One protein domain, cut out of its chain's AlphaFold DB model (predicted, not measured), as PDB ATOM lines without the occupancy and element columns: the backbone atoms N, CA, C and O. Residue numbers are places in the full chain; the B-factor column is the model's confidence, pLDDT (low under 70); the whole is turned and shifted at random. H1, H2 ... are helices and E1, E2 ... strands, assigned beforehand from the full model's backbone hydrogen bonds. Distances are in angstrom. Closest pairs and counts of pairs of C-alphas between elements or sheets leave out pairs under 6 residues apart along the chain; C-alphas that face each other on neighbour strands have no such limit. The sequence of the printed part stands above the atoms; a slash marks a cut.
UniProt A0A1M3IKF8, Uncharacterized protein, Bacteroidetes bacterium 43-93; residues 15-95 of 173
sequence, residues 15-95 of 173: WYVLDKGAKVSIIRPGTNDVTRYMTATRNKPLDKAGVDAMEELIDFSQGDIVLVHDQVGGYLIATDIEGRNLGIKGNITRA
ATOM      1  N   TRP A  15      38.471 -24.220   8.027       95.06
ATOM      2  CA  TRP A  15      38.329 -23.913   6.610       95.06
ATOM      3  C   TRP A  15      36.857 -23.766   6.244       95.06
ATOM      4  O   TRP A  15      36.011 -24.538   6.704       95.06
ATOM      5  N   TYR A  16      36.571 -22.790   5.394       95.94
ATOM      6  CA  TYR A  16      35.246 -22.518   4.861       95.94
ATOM      7  C   TYR A  16      35.329 -22.202   3.371       95.94
ATOM      8  O   TYR A  16      36.335 -21.684   2.889       95.94
ATOM      9  N   VAL A  17      34.250 -22.514   2.663       96.44
ATOM     10  CA  VAL A  17      34.011 -22.157   1.266       96.44
ATOM     11  C   VAL A  17      33.148 -20.896   1.228       96.44
ATOM     12  O   VAL A  17      32.155 -20.809   1.958       96.44
ATOM     13  N   LEU A  18      33.514 -19.933   0.384       95.31
ATOM     14  CA  LEU A  18      32.730 -18.726   0.135       95.31
ATOM     15  C   LEU A  18      31.490 -19.063  -0.697       95.31
ATOM     16  O   LEU A  18      31.599 -19.483  -1.852       95.31
ATOM     17  N   ASP A  19      30.306 -18.853  -0.127       93.81
ATOM     18  CA  ASP A  19      29.045 -19.130  -0.810       93.81
ATOM     19  C   ASP A  19      28.531 -17.919  -1.589       93.81
ATOM     20  O   ASP A  19      29.066 -16.805  -1.527       93.81
ATOM     21  N   LYS A  20      27.444 -18.122  -2.342       88.19
ATOM     22  CA  LYS A  20      26.807 -17.022  -3.062       88.19
ATOM     23  C   LYS A  20      26.381 -15.922  -2.080       88.19
ATOM     24  O   LYS A  20      25.635 -16.159  -1.128       88.19
ATOM     25  N   GLY A  21      26.810 -14.694  -2.368       86.50
ATOM     26  CA  GLY A  21      26.492 -13.511  -1.567       86.50
ATOM     27  C   GLY A  21      27.479 -13.222  -0.432       86.50
ATOM     28  O   GLY A  21      27.271 -12.240   0.282       86.50
ATOM     29  N   ALA A  22      28.543 -14.016  -0.277       91.44
ATOM     30  CA  ALA A  22      29.687 -13.622   0.536       91.44
ATOM     31  C   ALA A  22      30.322 -12.344  -0.030       91.44
ATOM     32  O   ALA A  22      30.527 -12.213  -1.237       91.44
ATOM     33  N   LYS A  23      30.626 -11.398   0.852       91.25
ATOM     34  CA  LYS A  23      31.414 -10.202   0.560       91.25
ATOM     35  C   LYS A  23      32.699 -10.289   1.354       91.25
ATOM     36  O   LYS A  23      32.647 -10.459   2.573       91.25
ATOM     37  N   VAL A  24      33.820 -10.157   0.661       91.31
ATOM     38  CA  VAL A  24      35.155 -10.200   1.250       91.31
ATOM     39  C   VAL A  24      35.759  -8.808   1.163       91.31
ATOM     40  O   VAL A  24      35.702  -8.169   0.117       91.31
ATOM     41  N   SER A  25      36.310  -8.336   2.274       89.50
ATOM     42  CA  SER A  25      37.141  -7.138   2.344       89.50
ATOM     43  C   SER A  25      38.524  -7.533   2.825       89.50
ATOM     44  O   SER A  25      38.643  -8.315   3.774       89.50
ATOM     45  N   ILE A  26      39.560  -6.972   2.219       88.75
ATOM     46  CA  ILE A  26      40.926  -7.154   2.693       88.75
ATOM     47  C   ILE A  26      41.135  -6.208   3.878       88.75
ATOM     48  O   ILE A  26      40.798  -5.034   3.830       88.75
ATOM     49  N   ILE A  27      41.606  -6.761   4.992       88.12
ATOM     50  CA  ILE A  27      42.014  -6.001   6.181       88.12
ATOM     51  C   ILE A  27      43.498  -5.656   6.065       88.12
ATOM     52  O   ILE A  27      43.942  -4.592   6.493       88.12
ATOM     53  N   ARG A  28      44.286  -6.598   5.533       86.31
ATOM     54  CA  ARG A  28      45.718  -6.425   5.296       86.31
ATOM     55  C   ARG A  28      46.162  -7.289   4.111       86.31
ATOM     56  O   ARG A  28      45.840  -8.483   4.118       86.31
ATOM     57  N   PRO A  29      46.940  -6.738   3.160       85.69
ATOM     58  CA  PRO A  29      47.496  -7.516   2.057       85.69
ATOM     59  C   PRO A  29      48.467  -8.587   2.566       85.69
ATOM     60  O   PRO A  29      49.102  -8.431   3.617       85.69
ATOM     61  N   GLY A  30      48.593  -9.668   1.804       85.38
ATOM     62  CA  GLY A  30      49.553 -10.728   2.070       85.38
ATOM     63  C   GLY A  30      50.969 -10.309   1.672       85.38
ATOM     64  O   GLY A  30      51.187  -9.361   0.914       85.38
ATOM     65  N   THR A  31      51.970 -11.048   2.147       83.56
ATOM     66  CA  THR A  31      53.383 -10.792   1.810       83.56
ATOM     67  C   THR A  31      53.643 -10.877   0.302       83.56
ATOM     68  O   THR A  31      54.458 -10.123  -0.240       83.56
ATOM     69  N   ASN A  32      52.935 -11.776  -0.386       82.69
ATOM     70  CA  ASN A  32      53.037 -11.938  -1.834       82.69
ATOM     71  C   ASN A  32      52.516 -10.707  -2.582       82.69
ATOM     72  O   ASN A  32      53.154 -10.283  -3.543       82.69
ATOM     73  N   ASP A  33      51.418 -10.109  -2.121       83.56
ATOM     74  CA  ASP A  33      50.850  -8.898  -2.724       83.56
ATOM     75  C   ASP A  33      51.837  -7.735  -2.610       83.56
ATOM     76  O   ASP A  33      52.180  -7.098  -3.608       83.56
ATOM     77  N   VAL A  34      52.404  -7.546  -1.412       84.44
ATOM     78  CA  VAL A  34      53.417  -6.512  -1.152       84.44
ATOM     79  C   VAL A  34      54.649  -6.719  -2.031       84.44
ATOM     80  O   VAL A  34      55.134  -5.778  -2.659       84.44
ATOM     81  N   THR A  35      55.137  -7.956  -2.140       84.12
ATOM     82  CA  THR A  35      56.326  -8.278  -2.944       84.12
ATOM     83  C   THR A  35      56.070  -8.055  -4.436       84.12
ATOM     84  O   THR A  35      56.915  -7.477  -5.128       84.12
ATOM     85  N   ARG A  36      54.894  -8.454  -4.945       82.81
ATOM     86  CA  ARG A  36      54.481  -8.205  -6.337       82.81
ATOM     87  C   ARG A  36      54.391  -6.705  -6.615       82.81
ATOM     88  O   ARG A  36      54.942  -6.248  -7.617       82.81
ATOM     89  N   TYR A  37      53.778  -5.934  -5.718       84.25
ATOM     90  CA  TYR A  37      53.669  -4.483  -5.853       84.25
ATOM     91  C   TYR A  37      55.035  -3.791  -5.857       84.25
ATOM     92  O   TYR A  37      55.324  -2.994  -6.753       84.25
ATOM     93  N   MET A  38      55.908  -4.109  -4.898       85.19
ATOM     94  CA  MET A  38      57.252  -3.529  -4.833       85.19
ATOM     95  C   MET A  38      58.062  -3.849  -6.093       85.19
ATOM     96  O   MET A  38      58.703  -2.962  -6.658       85.19
ATOM     97  N   THR A  39      57.963  -5.084  -6.592       85.94
ATOM     98  CA  THR A  39      58.609  -5.492  -7.848       85.94
ATOM     99  C   THR A  39      58.084  -4.684  -9.037       85.94
ATOM    100  O   THR A  39      58.870  -4.120  -9.799       85.94
ATOM    101  N   ALA A  40      56.760  -4.567  -9.180       85.75
ATOM    102  CA  ALA A  40      56.126  -3.856 -10.291       85.75
ATOM    103  C   ALA A  40      56.400  -2.343 -10.272       85.75
ATOM    104  O   ALA A  40      56.535  -1.713 -11.320       85.75
ATOM    105  N   THR A  41      56.512  -1.753  -9.082       85.75
ATOM    106  CA  THR A  41      56.681  -0.304  -8.906       85.75
ATOM    107  C   THR A  41      58.132   0.144  -8.769       85.75
ATOM    108  O   THR A  41      58.373   1.343  -8.634       85.75
ATOM    109  N   ARG A  42      59.101  -0.780  -8.848       85.12
ATOM    110  CA  ARG A  42      60.533  -0.516  -8.613       85.12
ATOM    111  C   ARG A  42      60.796   0.044  -7.207       85.12
ATOM    112  O   ARG A  42      61.501   1.038  -7.054       85.12
ATOM    113  N   ASN A  43      60.237  -0.616  -6.192       80.31
ATOM    114  CA  ASN A  43      60.393  -0.310  -4.765       80.31
ATOM    115  C   ASN A  43      59.871   1.073  -4.343       80.31
ATOM    116  O   ASN A  43      60.462   1.719  -3.473       80.31
ATOM    117  N   LYS A  44      58.757   1.540  -4.925       81.19
ATOM    118  CA  LYS A  44      58.060   2.711  -4.371       81.19
ATOM    119  C   LYS A  44      57.621   2.433  -2.923       81.19
ATOM    120  O   LYS A  44      57.328   1.281  -2.596       81.19
ATOM    121  N   PRO A  45      57.550   3.468  -2.065       79.31
ATOM    122  CA  PRO A  45      57.034   3.323  -0.710       79.31
ATOM    123  C   PRO A  45      55.647   2.675  -0.692       79.31
ATOM    124  O   PRO A  45      54.807   2.958  -1.549       79.31
ATOM    125  N   LEU A  46      55.415   1.815   0.300       80.56
ATOM    126  CA  LEU A  46      54.105   1.231   0.562       80.56
ATOM    127  C   LEU A  46      53.250   2.254   1.321       80.56
ATOM    128  O   LEU A  46      53.260   2.294   2.550       80.56
ATOM    129  N   ASP A  47      52.569   3.118   0.575       83.00
ATOM    130  CA  ASP A  47      51.608   4.085   1.099       83.00
ATOM    131  C   ASP A  47      50.162   3.580   0.951       83.00
ATOM    132  O   ASP A  47      49.907   2.482   0.448       83.00
ATOM    133  N   LYS A  48      49.195   4.382   1.413       82.31
ATOM    134  CA  LYS A  48      47.774   4.025   1.341       82.31
ATOM    135  C   LYS A  48      47.314   3.749  -0.096       82.31
ATOM    136  O   LYS A  48      46.587   2.789  -0.307       82.31
ATOM    137  N   ALA A  49      47.755   4.544  -1.070       81.94
ATOM    138  CA  ALA A  49      47.368   4.355  -2.466       81.94
ATOM    139  C   ALA A  49      47.928   3.043  -3.038       81.94
ATOM    140  O   ALA A  49      47.241   2.357  -3.789       81.94
ATOM    141  N   GLY A  50      49.150   2.666  -2.651       79.50
ATOM    142  CA  GLY A  50      49.731   1.374  -3.001       79.50
ATOM    143  C   GLY A  50      48.956   0.193  -2.419       79.50
ATOM    144  O   GLY A  50      48.748  -0.795  -3.117       79.50
ATOM    145  N   VAL A  51      48.502   0.297  -1.165       78.62
ATOM    146  CA  VAL A  51      47.650  -0.727  -0.535       78.62
ATOM    147  C   VAL A  51      46.292  -0.808  -1.229       78.62
ATOM    148  O   VAL A  51      45.903  -1.896  -1.642       78.62
ATOM    149  N   ASP A  52      45.621   0.326  -1.437       80.81
ATOM    150  CA  ASP A  52      44.311   0.377  -2.099       80.81
ATOM    151  C   ASP A  52      44.389  -0.235  -3.518       80.81
ATOM    152  O   ASP A  52      43.558  -1.058  -3.896       80.81
ATOM    153  N   ALA A  53      45.456   0.062  -4.272       76.44
ATOM    154  CA  ALA A  53      45.686  -0.512  -5.599       76.44
ATOM    155  C   ALA A  53      45.933  -2.033  -5.589       76.44
ATOM    156  O   ALA A  53      45.648  -2.704  -6.580       76.44
ATOM    157  N   MET A  54      46.476  -2.601  -4.505       78.56
ATOM    158  CA  MET A  54      46.612  -4.058  -4.373       78.56
ATOM    159  C   MET A  54      45.263  -4.721  -4.122       78.56
ATOM    160  O   MET A  54      44.989  -5.771  -4.699       78.56
ATOM    161  N   GLU A  55      44.429  -4.114  -3.277       74.88
ATOM    162  CA  GLU A  55      43.114  -4.653  -2.934       74.88
ATOM    163  C   GLU A  55      42.187  -4.720  -4.153       74.88
ATOM    164  O   GLU A  55      41.484  -5.711  -4.329       74.88
ATOM    165  N   GLU A  56      42.250  -3.728  -5.046       70.31
ATOM    166  CA  GLU A  56      41.467  -3.700  -6.293       70.31
ATOM    167  C   GLU A  56      41.808  -4.834  -7.276       70.31
ATOM    168  O   GLU A  56      40.987  -5.192  -8.120       70.31
ATOM    169  N   LEU A  57      43.007  -5.414  -7.184       68.19
ATOM    170  CA  LEU A  57      43.454  -6.499  -8.066       68.19
ATOM    171  C   LEU A  57      43.072  -7.891  -7.548       68.19
ATOM    172  O   LEU A  57      43.285  -8.887  -8.246       68.19
ATOM    173  N   ILE A  58      42.538  -7.971  -6.331       75.44
ATOM    174  CA  ILE A  58      42.234  -9.227  -5.660       75.44
ATOM    175  C   ILE A  58      40.733  -9.483  -5.749       75.44
ATOM    176  O   ILE A  58      39.924  -8.832  -5.091       75.44
ATOM    177  N   ASP A  59      40.369 -10.473  -6.556       77.38
ATOM    178  CA  ASP A  59      38.987 -10.909  -6.721       77.38
ATOM    179  C   ASP A  59      38.760 -12.230  -5.981       77.38
ATOM    180  O   ASP A  59      39.475 -13.207  -6.210       77.38
ATOM    181  N   PHE A  60      37.747 -12.256  -5.116       86.12
ATOM    182  CA  PHE A  60      37.281 -13.468  -4.446       86.12
ATOM    183  C   PHE A  60      36.015 -13.959  -5.136       86.12
ATOM    184  O   PHE A  60      34.998 -13.269  -5.206       86.12
ATOM    185  N   SER A  61      36.069 -15.189  -5.623       87.56
ATOM    186  CA  SER A  61      34.974 -15.833  -6.331       87.56
ATOM    187  C   SER A  61      34.172 -16.753  -5.411       87.56
ATOM    188  O   SER A  61      34.664 -17.298  -4.422       87.56
ATOM    189  N   GLN A  62      32.907 -16.976  -5.777       90.19
ATOM    190  CA  GLN A  62      32.117 -18.059  -5.194       90.19
ATOM    191  C   GLN A  62      32.909 -19.376  -5.320       90.19
ATOM    192  O   GLN A  62      33.358 -19.730  -6.411       90.19
ATOM    193  N   GLY A  63      33.033 -20.110  -4.215       92.31
ATOM    194  CA  GLY A  63      33.757 -21.376  -4.139       92.31
ATOM    195  C   GLY A  63      35.222 -21.278  -3.729       92.31
ATOM    196  O   GLY A  63      35.817 -22.324  -3.464       92.31
ATOM    197  N   ASP A  64      35.784 -20.069  -3.632       94.06
ATOM    198  CA  ASP A  64      37.105 -19.891  -3.034       94.06
ATOM    199  C   ASP A  64      37.076 -20.262  -1.546       94.06
ATOM    200  O   ASP A  64      36.025 -20.220  -0.891       94.06
ATOM    201  N   ILE A  65      38.235 -20.633  -1.004       95.44
ATOM    202  CA  ILE A  65      38.361 -21.073   0.387       95.44
ATOM    203  C   ILE A  65      39.142 -20.101   1.257       95.44
ATOM    204  O   ILE A  65      40.103 -19.468   0.829       95.44
ATOM    205  N   VAL A  66      38.743 -20.050   2.521       95.69
ATOM    206  CA  VAL A  66      39.324 -19.188   3.550       95.69
ATOM    207  C   VAL A  66      39.421 -19.943   4.872       95.69
ATOM    208  O   VAL A  66      38.593 -20.804   5.180       95.69
ATOM    209  N   LEU A  67      40.432 -19.624   5.669       95.19
ATOM    210  CA  LEU A  67      40.600 -20.113   7.030       95.19
ATOM    211  C   LEU A  67      40.010 -19.082   7.994       95.19
ATOM    212  O   LEU A  67      40.648 -18.080   8.301       95.19
ATOM    213  N   VAL A  68      38.793 -19.323   8.467       95.62
ATOM    214  CA  VAL A  68      38.135 -18.473   9.468       95.62
ATOM    215  C   VAL A  68      38.676 -18.824  10.847       95.62
ATOM    216  O   VAL A  68      38.806 -20.002  11.182       95.62
ATOM    217  N   HIS A  69      38.966 -17.814  11.658       93.69
ATOM    218  CA  HIS A  69      39.506 -18.007  13.003       93.69
ATOM    219  C   HIS A  69      38.783 -17.201  14.084       93.69
ATOM    220  O   HIS A  69      38.928 -17.546  15.254       93.69
ATOM    221  N   ASP A  70      38.006 -16.172  13.731       92.12
ATOM    222  CA  ASP A  70      37.264 -15.374  14.712       92.12
ATOM    223  C   ASP A  70      36.021 -14.698  14.104       92.12
ATOM    224  O   ASP A  70      35.832 -14.693  12.885       92.12
ATOM    225  N   GLN A  71      35.184 -14.098  14.949       90.44
ATOM    226  CA  GLN A  71      34.049 -13.269  14.560       90.44
ATOM    227  C   GLN A  71      33.984 -11.994  15.408       90.44
ATOM    228  O   GLN A  71      33.784 -12.039  16.619       90.44
ATOM    229  N   VAL A  72      34.055 -10.832  14.753       88.56
ATOM    230  CA  VAL A  72      34.048  -9.516  15.407       88.56
ATOM    231  C   VAL A  72      33.022  -8.611  14.735       88.56
ATOM    232  O   VAL A  72      33.038  -8.425  13.521       88.56
ATOM    233  N   GLY A  73      32.096  -8.042  15.511       85.69
ATOM    234  CA  GLY A  73      31.144  -7.043  15.001       85.69
ATOM    235  C   GLY A  73      30.264  -7.522  13.836       85.69
ATOM    236  O   GLY A  73      29.878  -6.722  12.988       85.69
ATOM    237  N   GLY A  74      29.972  -8.827  13.757       85.38
ATOM    238  CA  GLY A  74      29.201  -9.422  12.655       85.38
ATOM    239  C   GLY A  74      30.005  -9.692  11.376       85.38
ATOM    240  O   GLY A  74      29.411 -10.056  10.362       85.38
ATOM    241  N   TYR A  75      31.328  -9.531  11.427       90.75
ATOM    242  CA  TYR A  75      32.267  -9.972  10.402       90.75
ATOM    243  C   TYR A  75      32.994 -11.219  10.868       90.75
ATOM    244  O   TYR A  75      33.345 -11.339  12.039       90.75
ATOM    245  N   LEU A  76      33.268 -12.115   9.934       93.88
ATOM    246  CA  LEU A  76      34.169 -13.233  10.153       93.88
ATOM    247  C   LEU A  76      35.575 -12.792   9.798       93.88
ATOM    248  O   LEU A  76      35.783 -12.187   8.747       93.88
ATOM    249  N   ILE A  77      36.513 -13.088  10.684       94.81
ATOM    250  CA  ILE A  77      37.922 -12.790  10.485       94.81
ATOM    251  C   ILE A  77      38.594 -14.059   9.989       94.81
ATOM    252  O   ILE A  77      38.461 -15.133  10.592       94.81
ATOM    253  N   ALA A  78      39.256 -13.934   8.847       95.56
ATOM    254  CA  ALA A  78      39.833 -15.058   8.146       95.56
ATOM    255  C   ALA A  78      41.184 -14.717   7.527       95.56
ATOM    256  O   ALA A  78      41.531 -13.553   7.336       95.56
ATOM    257  N   THR A  79      41.908 -15.761   7.144       94.31
ATOM    258  CA  THR A  79      43.088 -15.666   6.291       94.31
ATOM    259  C   THR A  79      42.880 -16.550   5.072       94.31
ATOM    260  O   THR A  79      42.307 -17.633   5.181       94.31
ATOM    261  N   ASP A  80      43.324 -16.118   3.900       92.12
ATOM    262  CA  ASP A  80      43.396 -17.005   2.742       92.12
ATOM    263  C   ASP A  80      44.776 -17.678   2.635       92.12
ATOM    264  O   ASP A  80      45.648 -17.518   3.488       92.12
ATOM    265  N   ILE A  81      44.992 -18.447   1.569       88.69
ATOM    266  CA  ILE A  81      46.245 -19.191   1.380       88.69
ATOM    267  C   ILE A  81      47.407 -18.287   0.967       88.69
ATOM    268  O   ILE A  81      48.554 -18.605   1.275       88.69
ATOM    269  N   GLU A  82      47.141 -17.141   0.335       86.25
ATOM    270  CA  GLU A  82      48.188 -16.153   0.046       86.25
ATOM    271  C   GLU A  82      48.574 -15.311   1.282       86.25
ATOM    272  O   GLU A  82      49.499 -14.498   1.208       86.25
ATOM    273  N   GLY A  83      47.935 -15.544   2.437       87.56
ATOM    274  CA  GLY A  83      48.279 -14.922   3.717       87.56
ATOM    275  C   GLY A  83      47.658 -13.538   3.932       87.56
ATOM    276  O   GLY A  83      48.137 -12.780   4.775       87.56
ATOM    277  N   ARG A  84      46.616 -13.190   3.171       91.00
ATOM    278  CA  ARG A  84      45.836 -11.956   3.325       91.00
ATOM    279  C   ARG A  84      44.920 -12.089   4.526       91.00
ATOM    280  O   ARG A  84      44.253 -13.108   4.679       91.00
ATOM    281  N   ASN A  85      44.830 -11.042   5.342       91.75
ATOM    282  CA  ASN A  85      43.818 -10.984   6.396       91.75
ATOM    283  C   ASN A  85      42.532 -10.407   5.824       91.75
ATOM    284  O   ASN A  85      42.557  -9.375   5.154       91.75
ATOM    285  N   LEU A  86      41.414 -11.059   6.119       93.88
ATOM    286  CA  LEU A  86      40.129 -10.821   5.486       93.88
ATOM    287  C   LEU A  86      39.043 -10.587   6.531       93.88
ATOM    288  O   LEU A  86      38.993 -11.250   7.567       93.88
ATOM    289  N   GLY A  87      38.138  -9.673   6.203       93.81
ATOM    290  CA  GLY A  87      36.832  -9.537   6.829       93.81
ATOM    291  C   GLY A  87      35.774 -10.074   5.877       93.81
ATOM    292  O   GLY A  87      35.746  -9.702   4.705       93.81
ATOM    293  N   ILE A  88      34.901 -10.955   6.358       94.75
ATOM    294  CA  ILE A  88      33.874 -11.590   5.530       94.75
ATOM    295  C   ILE A  88      32.501 -11.310   6.117       94.75
ATOM    296  O   ILE A  88      32.266 -11.486   7.313       94.75
ATOM    297  N   LYS A  89      31.573 -10.908   5.251       92.88
ATOM    298  CA  LYS A  89      30.157 -10.748   5.578       92.88
ATOM    299  C   LYS A  89      29.309 -11.528   4.585       92.88
ATOM    300  O   LYS A  89      29.453 -11.346   3.381       92.88
ATOM    301  N   GLY A  90      28.386 -12.345   5.079       88.25
ATOM    302  CA  GLY A  90      27.491 -13.147   4.243       88.25
ATOM    303  C   GLY A  90      27.672 -14.645   4.471       88.25
ATOM    304  O   GLY A  90      28.073 -15.066   5.552       88.25
ATOM    305  N   ASN A  91      27.322 -15.433   3.457       90.62
ATOM    306  CA  ASN A  91      27.193 -16.881   3.581       90.62
ATOM    307  C   ASN A  91      28.530 -17.587   3.367       90.62
ATOM    308  O   ASN A  91      29.225 -17.327   2.385       90.62
ATOM    309  N   ILE A  92      28.844 -18.520   4.255       93.38
ATOM    310  CA  ILE A  92      29.962 -19.441   4.097       93.38
ATOM    311  C   ILE A  92      29.541 -20.842   4.531       93.38
ATOM    312  O   ILE A  92      28.706 -21.012   5.425       93.38
ATOM    313  N   THR A  93      30.181 -21.847   3.948       94.25
ATOM    314  CA  THR A  93      29.947 -23.248   4.286       94.25
ATOM    315  C   THR A  93      31.219 -23.854   4.852       94.25
ATOM    316  O   THR A  93      32.287 -23.748   4.253       94.25
ATOM    317  N   ARG A  94      31.112 -24.538   5.996       93.50
ATOM    318  CA  ARG A  94      32.254 -25.219   6.612       93.50
ATOM    319  C   ARG A  94      32.813 -26.303   5.693       93.50
ATOM    320  O   ARG A  94      32.069 -27.096   5.117       93.50
ATOM    321  N   ALA A  95      34.132 -26.326   5.575       93.44
ATOM    322  CA  ALA A  95      34.882 -27.296   4.803       93.44
ATOM    323  C   ALA A  95      35.523 -28.304   5.768       93.44
ATOM    324  O   ALA A  95      36.636 -28.120   6.269       93.44
TER     325      ALA A  95
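This is residues 15 to 95 of the 173 residues of an uncharacterized protein of Bacteroidetes bacterium 43-93 (UniProt A0A1M3IKF8). A strongly twisted, curled sheet of six short antiparallel strands makes one end of an elongated domain, and two helices, H1 and H2, steeply tilted to each other, make the other end. H2 only grazes the sheet near its edge strand E2, H1 lies beyond the sheet, and the link from H2 to E3 runs back toward the strands. The printed part has 81 residues, with the named elements in the order E1 E2 H1 H2 E3 E4 E5 E6; the sheet's order is E2 E5 E4 E3 E1 E6, and the class is mixed, helices and strands. The whole is compact, with a radius of gyration of the C-alphas of 13.5 A and spans of 40 by 24 by 19 A.

E1, residues 15 to 18, begins at C-alpha 15 at (38.329, -23.913, 6.610). E2, residues 23 to 28, is 15.5 A long. H1, residues 31 to 41, is 15.4 A long and ends at C-alpha 41 at (56.681, -0.304, -8.906). H2, residues 48 to 55, is 10.7 A long. E3, residues 65 to 72, is 19.4 A long and bends by 70 degrees at residue 69. E4 is residues 75 to 79 and E5 residues 85 to 89, 13.7 A long. E6, residues 92 to 94, ends at C-alpha 94 at (32.254, -25.219, 6.612).

E1 is an inner strand, antiparallel to the edge strand E6 on one side, with N 17 and O 93 2.8 A apart, and to E3 on the other, with N 66 and O 16 2.9 A apart. E3 is staggered: its residues 65 to 67 pair with E1 and its residues 67 to 72 with E4. E3, E4 and E5 form a meander, each strand the antiparallel neighbour of the one before; E3 and E4 are a hairpin, with N 77 and O 70 at 2.8 A, and so are E4 and E5, with N 88 and O 76 at 2.8 A. E5 is antiparallel to the edge strand E2, at 155 degrees, with N 25 and O 87 at 2.8 A. E1 and E2 are apart. H2 is on the sheet but only grazes it, with its residues 51 to 55; its closest C-alphas to E2 are those of Ile 26 and Glu 55, 6.5 A apart. H1 and H2 touch, their closest C-alphas being those of Asp 33 and Met 54 at 6.6 A, in a steep tilt of 65 degrees, opposite ways. H1 is not on the sheet. In H1 and H2 every O i to N i+4 pair is within hydrogen-bond range.

The two C-alphas farthest apart, those of Arg 42 and Arg 94, are 40.5 A apart, while those of Trp 15 and Ala 95, the first and last printed, are 5.2 A apart. The printed part has no cut and no long link; H1 to H2 and H2 to E3 are short links, and the others are tight. The mean pLDDT of the printed part is 87.6, and residue 57 is under 70.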